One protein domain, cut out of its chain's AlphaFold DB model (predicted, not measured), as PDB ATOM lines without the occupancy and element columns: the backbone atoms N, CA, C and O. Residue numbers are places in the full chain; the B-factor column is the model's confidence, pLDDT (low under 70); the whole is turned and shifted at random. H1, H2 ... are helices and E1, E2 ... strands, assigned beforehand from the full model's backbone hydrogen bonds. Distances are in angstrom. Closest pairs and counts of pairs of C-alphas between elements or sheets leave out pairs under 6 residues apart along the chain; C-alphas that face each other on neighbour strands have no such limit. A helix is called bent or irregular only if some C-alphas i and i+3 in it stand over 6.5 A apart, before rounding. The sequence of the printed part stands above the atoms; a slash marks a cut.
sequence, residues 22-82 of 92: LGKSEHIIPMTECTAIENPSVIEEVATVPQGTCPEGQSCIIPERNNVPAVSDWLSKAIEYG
ATOM      1  N   LEU A  22     -22.273  50.699  19.852       80.00
ATOM      2  CA  LEU A  22     -23.467  50.249  19.139       80.00
ATOM      3  C   LEU A  22     -23.408  50.740  17.682       80.00
ATOM      4  O   LEU A  22     -23.629  51.923  17.401       80.00
ATOM      5  N   GLY A  23     -23.075  49.846  16.747       73.56
ATOM      6  CA  GLY A  23     -22.861  50.199  15.339       73.56
ATOM      7  C   GLY A  23     -21.825  51.321  15.149       73.56
ATOM      8  O   GLY A  23     -20.717  51.258  15.670       73.56
ATOM      9  N   LYS A  24     -22.192  52.374  14.402       64.94
ATOM     10  CA  LYS A  24     -21.349  53.573  14.179       64.94
ATOM     11  C   LYS A  24     -21.612  54.711  15.173       64.94
ATOM     12  O   LYS A  24     -21.105  55.811  14.976       64.94
ATOM     13  N   SER A  25     -22.454  54.486  16.178       66.75
ATOM     14  CA  SER A  25     -22.786  55.527  17.146       66.75
ATOM     15  C   SER A  25     -21.655  55.731  18.159       66.75
ATOM     16  O   SER A  25     -20.831  54.846  18.379       66.75
ATOM     17  N   GLU A  26     -21.638  56.895  18.808       69.69
ATOM     18  CA  GLU A  26     -20.746  57.170  19.946       69.69
ATOM     19  C   GLU A  26     -21.237  56.513  21.252       69.69
ATOM     20  O   GLU A  26     -20.649  56.718  22.310       69.69
ATOM     21  N   HIS A  27     -22.309  55.710  21.200       76.06
ATOM     22  CA  HIS A  27     -22.830  55.030  22.380       76.06
ATOM     23  C   HIS A  27     -21.995  53.796  22.694       76.06
ATOM     24  O   HIS A  27     -21.938  52.843  21.911       76.06
ATOM     25  N   ILE A  28     -21.393  53.818  23.879       82.88
ATOM     26  CA  ILE A  28     -20.647  52.699  24.442       82.88
ATOM     27  C   ILE A  28     -21.638  51.737  25.105       82.88
ATOM     28  O   ILE A  28     -22.430  52.137  25.959       82.88
ATOM     29  N   ILE A  29     -21.584  50.467  24.713       82.12
ATOM     30  CA  ILE A  29     -22.329  49.376  25.331       82.12
ATOM     31  C   ILE A  29     -21.668  49.099  26.691       82.12
ATOM     32  O   ILE A  29     -20.496  48.713  26.742       82.12
ATOM     33  N   PRO A  30     -22.367  49.306  27.815       82.44
ATOM     34  CA  PRO A  30     -21.780  49.122  29.136       82.44
ATOM     35  C   PRO A  30     -21.467  47.646  29.390       82.44
ATOM     36  O   PRO A  30     -22.119  46.773  28.825       82.44
ATOM     37  N   MET A  31     -20.518  47.366  30.290       82.81
ATOM     38  CA  MET A  31     -20.159  45.995  30.702       82.81
ATOM     39  C   MET A  31     -19.699  45.101  29.534       82.81
ATOM     40  O   MET A  31     -19.842  43.879  29.583       82.81
ATOM     41  N   THR A  32     -19.170  45.717  28.476       83.25
ATOM     42  CA  THR A  32     -18.588  45.032  27.322       83.25
ATOM     43  C   THR A  32     -17.172  45.513  27.084       83.25
ATOM     44  O   THR A  32     -16.812  46.612  27.496       83.25
ATOM     45  N   GLU A  33     -16.385  44.698  26.395       83.19
ATOM     46  CA  GLU A  33     -14.992  44.980  26.077       83.19
ATOM     47  C   GLU A  33     -14.673  44.551  24.644       83.19
ATOM     48  O   GLU A  33     -15.236  43.587  24.118       83.19
ATOM     49  N   CYS A  34     -13.743  45.264  24.015       82.81
ATOM     50  CA  CYS A  34     -13.171  44.866  22.737       82.81
ATOM     51  C   CYS A  34     -11.914  44.030  22.988       82.81
ATOM     52  O   CYS A  34     -10.970  44.504  23.616       82.81
ATOM     53  N   THR A  35     -11.895  42.791  22.497       77.12
ATOM     54  CA  THR A  35     -10.741  41.891  22.630       77.12
ATOM     55  C   THR A  35     -10.307  41.341  21.281       77.12
ATOM     56  O   THR A  35     -11.137  41.059  20.414       77.12
ATOM     57  N   ALA A  36      -9.005  41.126  21.102       75.19
ATOM     58  CA  ALA A  36      -8.507  40.337  19.981       75.19
ATOM     59  C   ALA A  36      -8.986  38.881  20.129       75.19
ATOM     60  O   ALA A  36      -8.895  38.291  21.207       75.19
ATOM     61  N   ILE A  37      -9.491  38.291  19.041       61.59
ATOM     62  CA  ILE A  37     -10.024  36.909  19.015       61.59
ATOM     63  C   ILE A  37      -8.900  35.864  19.211       61.59
ATOM     64  O   ILE A  37      -9.161  34.683  19.428       61.59
ATOM     65  N   GLU A  38      -7.637  36.288  19.182       59.16
ATOM     66  CA  GLU A  38      -6.449  35.428  19.208       59.16
ATOM     67  C   GLU A  38      -6.138  34.799  20.581       59.16
ATOM     68  O   GLU A  38      -5.222  33.988  20.677       59.16
ATOM     69  N   ASN A  39      -6.908  35.109  21.634       50.81
ATOM     70  CA  ASN A  39      -6.759  34.498  22.961       50.81
ATOM     71  C   ASN A  39      -7.928  33.562  23.312       50.81
ATOM     72  O   ASN A  39      -8.867  33.960  24.007       50.81
ATOM     73  N   PRO A  40      -7.868  32.284  22.894       45.91
ATOM     74  CA  PRO A  40      -8.898  31.306  23.209       45.91
ATOM     75  C   PRO A  40      -8.915  30.824  24.671       45.91
ATOM     76  O   PRO A  40      -9.781  30.042  25.058       45.91
ATOM     77  N   SER A  41      -7.997  31.301  25.510       47.00
ATOM     78  CA  SER A  41      -7.899  30.896  26.919       47.00
ATOM     79  C   SER A  41      -8.876  31.631  27.851       47.00
ATOM     80  O   SER A  41      -8.922  31.324  29.036       47.00
ATOM     81  N   VAL A  42      -9.671  32.577  27.330       50.41
ATOM     82  CA  VAL A  42     -10.738  33.306  28.055       50.41
ATOM     83  C   VAL A  42     -12.132  32.883  27.539       50.41
ATOM     84  O   VAL A  42     -13.072  33.665  27.557       50.41
ATOM     85  N   ILE A  43     -12.293  31.669  26.987       49.03
ATOM     86  CA  ILE A  43     -13.551  31.252  26.319       49.03
ATOM     87  C   ILE A  43     -14.542  30.510  27.245       49.03
ATOM     88  O   ILE A  43     -15.602  30.094  26.787       49.03
ATOM     89  N   GLU A  44     -14.299  30.360  28.548       50.94
ATOM     90  CA  GLU A  44     -15.260  29.596  29.372       50.94
ATOM     91  C   GLU A  44     -16.467  30.413  29.880       50.94
ATOM     92  O   GLU A  44     -17.497  29.817  30.191       50.94
ATOM     93  N   GLU A  45     -16.432  31.758  29.871       54.06
ATOM     94  CA  GLU A  45     -17.541  32.575  30.419       54.06
ATOM     95  C   GLU A  45     -17.906  33.850  29.636       54.06
ATOM     96  O   GLU A  45     -18.737  34.637  30.099       54.06
ATOM     97  N   VAL A  46     -17.356  34.045  28.435       62.00
ATOM     98  CA  VAL A  46     -17.602  35.256  27.635       62.00
ATOM     99  C   VAL A  46     -18.731  35.073  26.618       62.00
ATOM    100  O   VAL A  46     -18.811  34.060  25.920       62.00
ATOM    101  N   ALA A  47     -19.611  36.069  26.503       68.81
ATOM    102  CA  ALA A  47     -20.651  36.121  25.470       68.81
ATOM    103  C   ALA A  47     -20.315  37.196  24.432       68.81
ATOM    104  O   ALA A  47     -19.839  38.268  24.788       68.81
ATOM    105  N   THR A  48     -20.559  36.941  23.148       69.88
ATOM    106  CA  THR A  48     -20.306  37.929  22.091       69.88
ATOM    107  C   THR A  48     -21.510  38.843  21.883       69.88
ATOM    108  O   THR A  48     -22.658  38.395  21.932       69.88
ATOM    109  N   VAL A  49     -21.257  40.124  21.600       74.56
ATOM    110  CA  VAL A  49     -22.310  41.087  21.239       74.56
ATOM    111  C   VAL A  49     -22.199  41.404  19.748       74.56
ATOM    112  O   VAL A  49     -21.358  42.210  19.359       74.56
ATOM    113  N   PRO A  50     -23.038  40.807  18.882       68.19
ATOM    114  CA  PRO A  50     -22.914  40.969  17.430       68.19
ATOM    115  C   PRO A  50     -23.201  42.399  16.943       68.19
ATOM    116  O   PRO A  50     -22.784  42.775  15.855       68.19
ATOM    117  N   GLN A  51     -23.913  43.196  17.744       73.94
ATOM    118  CA  GLN A  51     -24.201  44.605  17.457       73.94
ATOM    119  C   GLN A  51     -23.068  45.550  17.890       73.94
ATOM    120  O   GLN A  51     -23.056  46.726  17.514       73.94
ATOM    121  N   GLY A  52     -22.138  45.040  18.704       77.44
ATOM    122  CA  GLY A  52     -20.986  45.769  19.200       77.44
ATOM    123  C   GLY A  52     -19.915  45.884  18.125       77.44
ATOM    124  O   GLY A  52     -19.420  44.888  17.607       77.44
ATOM    125  N   THR A  53     -19.541  47.114  17.808       83.12
ATOM    126  CA  THR A  53     -18.442  47.450  16.910       83.12
ATOM    127  C   THR A  53     -17.204  47.754  17.738       83.12
ATOM    128  O   THR A  53     -17.260  48.506  18.713       83.12
ATOM    129  N   CYS A  54     -16.088  47.169  17.322       82.00
ATOM    130  CA  CYS A  54     -14.768  47.362  17.901       82.00
ATOM    131  C   CYS A  54     -13.782  47.794  16.803       82.00
ATOM    132  O   CYS A  54     -14.108  47.675  15.617       82.00
ATOM    133  N   PRO A  55     -12.590  48.299  17.168       82.06
ATOM    134  CA  PRO A  55     -11.515  48.541  16.209       82.06
ATOM    135  C   PRO A  55     -11.171  47.276  15.407       82.06
ATOM    136  O   PRO A  55     -11.448  46.156  15.843       82.06
ATOM    137  N   GLU A  56     -10.559  47.451  14.234       80.31
ATOM    138  CA  GLU A  56     -10.224  46.340  13.335       80.31
ATOM    139  C   GLU A  56      -9.420  45.239  14.052       80.31
ATOM    140  O   GLU A  56      -8.508  45.521  14.831       80.31
ATOM    141  N   GLY A  57      -9.793  43.976  13.816       74.81
ATOM    142  CA  GLY A  57      -9.162  42.806  14.441       74.81
ATOM    143  C   GLY A  57      -9.671  42.453  15.846       74.81
ATOM    144  O   GLY A  57      -9.195  41.480  16.432       74.81
ATOM    145  N   GLN A  58     -10.648  43.190  16.386       81.75
ATOM    146  CA  GLN A  58     -11.228  42.933  17.707       81.75
ATOM    147  C   GLN A  58     -12.700  42.510  17.622       81.75
ATOM    148  O   GLN A  58     -13.435  42.887  16.712       81.75
ATOM    149  N   SER A  59     -13.138  41.716  18.595       80.69
ATOM    150  CA  SER A  59     -14.534  41.344  18.810       80.69
ATOM    151  C   SER A  59     -15.071  41.966  20.081       80.69
ATOM    152  O   SER A  59     -14.367  42.051  21.085       80.69
ATOM    153  N   CYS A  60     -16.348  42.330  20.034       81.25
ATOM    154  CA  CYS A  60     -17.068  42.756  21.214       81.25
ATOM    155  C   CYS A  60     -17.494  41.559  22.066       81.25
ATOM    156  O   CYS A  60     -18.229  40.680  21.593       81.25
ATOM    157  N   ILE A  61     -17.081  41.558  23.329       82.19
ATOM    158  CA  ILE A  61     -17.415  40.523  24.302       82.19
ATOM    159  C   ILE A  61     -18.021  41.110  25.576       82.19
ATOM    160  O   ILE A  61     -17.821  42.272  25.917       82.19
ATOM    161  N   ILE A  62     -18.744  40.265  26.296       83.81
ATOM    162  CA  ILE A  62     -19.180  40.465  27.670       83.81
ATOM    163  C   ILE A  62     -18.230  39.610  28.515       83.81
ATOM    164  O   ILE A  62     -18.326  38.382  28.423       83.81
ATOM    165  N   PRO A  63     -17.302  40.211  29.283       76.06
ATOM    166  CA  PRO A  63     -16.270  39.473  30.012       76.06
ATOM    167  C   PRO A  63     -16.851  38.580  31.117       76.06
ATOM    168  O   PRO A  63     -16.295  37.530  31.421       76.06
ATOM    169  N   GLU A  64     -17.996  38.968  31.686       78.25
ATOM    170  CA  GLU A  64     -18.661  38.236  32.761       78.25
ATOM    171  C   GLU A  64     -20.055  37.764  32.352       78.25
ATOM    172  O   GLU A  64     -20.925  38.551  31.970       78.25
ATOM    173  N   ARG A  65     -20.342  36.478  32.549       74.62
ATOM    174  CA  ARG A  65     -21.649  35.899  32.224       74.62
ATOM    175  C   ARG A  65     -22.821  36.539  32.977       74.62
ATOM    176  O   ARG A  65     -23.923  36.623  32.434       74.62
ATOM    177  N   ASN A  66     -22.598  37.011  34.202       79.06
ATOM    178  CA  ASN A  66     -23.621  37.700  35.000       79.06
ATOM    179  C   ASN A  66     -24.035  39.048  34.396       79.06
ATOM    180  O   ASN A  66     -25.136  39.521  34.669       79.06
ATOM    181  N   ASN A  67     -23.204  39.622  33.522       78.88
ATOM    182  CA  ASN A  67     -23.518  40.852  32.807       78.88
ATOM    183  C   ASN A  67     -24.362  40.589  31.553       78.88
ATOM    184  O   ASN A  67     -24.949  41.524  31.020       78.88
ATOM    185  N   VAL A  68     -24.512  39.335  31.103       80.19
ATOM    186  CA  VAL A  68     -25.307  38.996  29.907       80.19
ATOM    187  C   VAL A  68     -26.751  39.505  29.987       80.19
ATOM    188  O   VAL A  68     -27.183  40.156  29.035       80.19
ATOM    189  N   PRO A  69     -27.512  39.289  31.081       81.31
ATOM    190  CA  PRO A  69     -28.863  39.834  31.191       81.31
ATOM    191  C   PRO A  69     -28.876  41.366  31.221       81.31
ATOM    192  O   PRO A  69     -29.756  41.973  30.622       81.31
ATOM    193  N   ALA A  70     -27.890  41.995  31.871       82.56
ATOM    194  CA  ALA A  70     -27.803  43.451  31.986       82.56
ATOM    195  C   ALA A  70     -27.470  44.120  30.641       82.56
ATOM    196  O   ALA A  70     -28.083  45.120  30.274       82.56
ATOM    197  N   VAL A  71     -26.552  43.532  29.872       80.69
ATOM    198  CA  VAL A  71     -26.225  43.957  28.504       80.69
ATOM    199  C   VAL A  71     -27.411  43.719  27.575       80.69
ATOM    200  O   VAL A  71     -27.742  44.593  26.779       80.69
ATOM    201  N   SER A  72     -28.097  42.579  27.701       80.62
ATOM    202  CA  SER A  72     -29.314  42.306  26.930       80.62
ATOM    203  C   SER A  72     -30.411  43.330  27.209       80.62
ATOM    204  O   SER A  72     -31.029  43.797  26.263       80.62
ATOM    205  N   ASP A  73     -30.653  43.691  28.470       82.31
ATOM    206  CA  ASP A  73     -31.668  44.679  28.859       82.31
ATOM    207  C   ASP A  73     -31.308  46.086  28.362       82.31
ATOM    208  O   ASP A  73     -32.145  46.772  27.771       82.31
ATOM    209  N   TRP A  74     -30.040  46.488  28.524       82.75
ATOM    210  CA  TRP A  74     -29.538  47.759  28.000       82.75
ATOM    211  C   TRP A  74     -29.716  47.841  26.489       82.75
ATOM    212  O   TRP A  74     -30.226  48.837  25.977       82.75
ATOM    213  N   LEU A  75     -29.339  46.777  25.777       77.25
ATOM    214  CA  LEU A  75     -29.486  46.743  24.337       77.25
ATOM    215  C   LEU A  75     -30.955  46.703  23.929       77.25
ATOM    216  O   LEU A  75     -31.325  47.460  23.053       77.25
ATOM    217  N   SER A  76     -31.814  45.902  24.564       74.62
ATOM    218  CA  SER A  76     -33.256  45.900  24.282       74.62
ATOM    219  C   SER A  76     -33.865  47.295  24.415       74.62
ATOM    220  O   SER A  76     -34.631  47.700  23.545       74.62
ATOM    221  N   LYS A  77     -33.462  48.065  25.431       75.94
ATOM    222  CA  LYS A  77     -33.858  49.472  25.573       75.94
ATOM    223  C   LYS A  77     -33.289  50.343  24.458       75.94
ATOM    224  O   LYS A  77     -34.036  51.102  23.859       75.94
ATOM    225  N   ALA A  78     -32.003  50.216  24.133       69.81
ATOM    226  CA  ALA A  78     -31.377  50.957  23.033       69.81
ATOM    227  C   ALA A  78     -32.031  50.652  21.667       69.81
ATOM    228  O   ALA A  78     -32.199  51.544  20.840       69.81
ATOM    229  N   ILE A  79     -32.454  49.405  21.467       65.06
ATOM    230  CA  ILE A  79     -33.159  48.875  20.295       65.06
ATOM    231  C   ILE A  79     -34.584  49.427  20.197       65.06
ATOM    232  O   ILE A  79     -35.026  49.748  19.095       65.06
ATOM    233  N   GLU A  80     -35.286  49.586  21.322       59.25
ATOM    234  CA  GLU A  80     -36.610  50.223  21.387       59.25
ATOM    235  C   GLU A  80     -36.559  51.691  20.914       59.25
ATOM    236  O   GLU A  80     -37.534  52.212  20.374       59.25
ATOM    237  N   TYR A  81     -35.383  52.324  21.011       54.84
ATOM    238  CA  TYR A  81     -35.083  53.633  20.420       54.84
ATOM    239  C   TYR A  81     -34.586  53.576  18.954       54.84
ATOM    240  O   TYR A  81     -34.325  54.629  18.370       54.84
ATOM    241  N   GLY A  82     -34.512  52.391  18.326       46.50
ATOM    242  CA  GLY A  82     -34.385  52.211  16.871       46.50
ATOM    243  C   GLY A  82     -33.203  51.369  16.364       46.50
ATOM    244  O   GLY A  82     -32.415  51.869  15.563       46.50
TER     245      GLY A  82
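This is residues 22 to 82 of the 92 residues of an uncharacterized protein of Cordyceps sp. RAO-2017 (UniProt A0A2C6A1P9). A small antiparallel two-strand hairpin, E1 and E2, with a wide loop between its strands, leads into one helix, H1, that runs away from it in a flat whole. The loop folds back to E2, where residues 47 to 48 pair antiparallel with residues 61 to 62. The printed part has 61 residues, with E1, E2 and H1 in chain order; the class is mixed, helices and strands, with 25 residues in named elements, under half. It is compact, radius of gyration of the C-alphas 11.6 A, spanning 36 by 26 by 13 A.

E1, residues 33 to 36, begins at C-alpha (-14.992, 44.980, 26.077). E2 is residues 58 to 62, 13.0 A long. H1, residues 65 to 80, is 23.4 A long and ends at C-alpha (-36.610, 50.223, 21.387); it is only just irregular, C-alphas 66 and 69 being 6.8 A apart.

In the hairpin, N 35 and O 59 are within hydrogen-bond range, 2.9 A; the directions differ by 137 degrees. The closest C-alphas of E2 and H1, Ile 62 and Val 68, are 6.7 A apart. E1 and H1 are apart. In H1, 10 of 12 O i to N i+4 pairs are within range.

The farthest C-alphas, Ser 41 and Tyr 81, are 36.0 A apart. The printed part has no cut. The E1 to E2 link, 21 residues, is long. Residues 24 to 26, 37 to 48, 50 and 78 to 82 are under 70 in pLDDT.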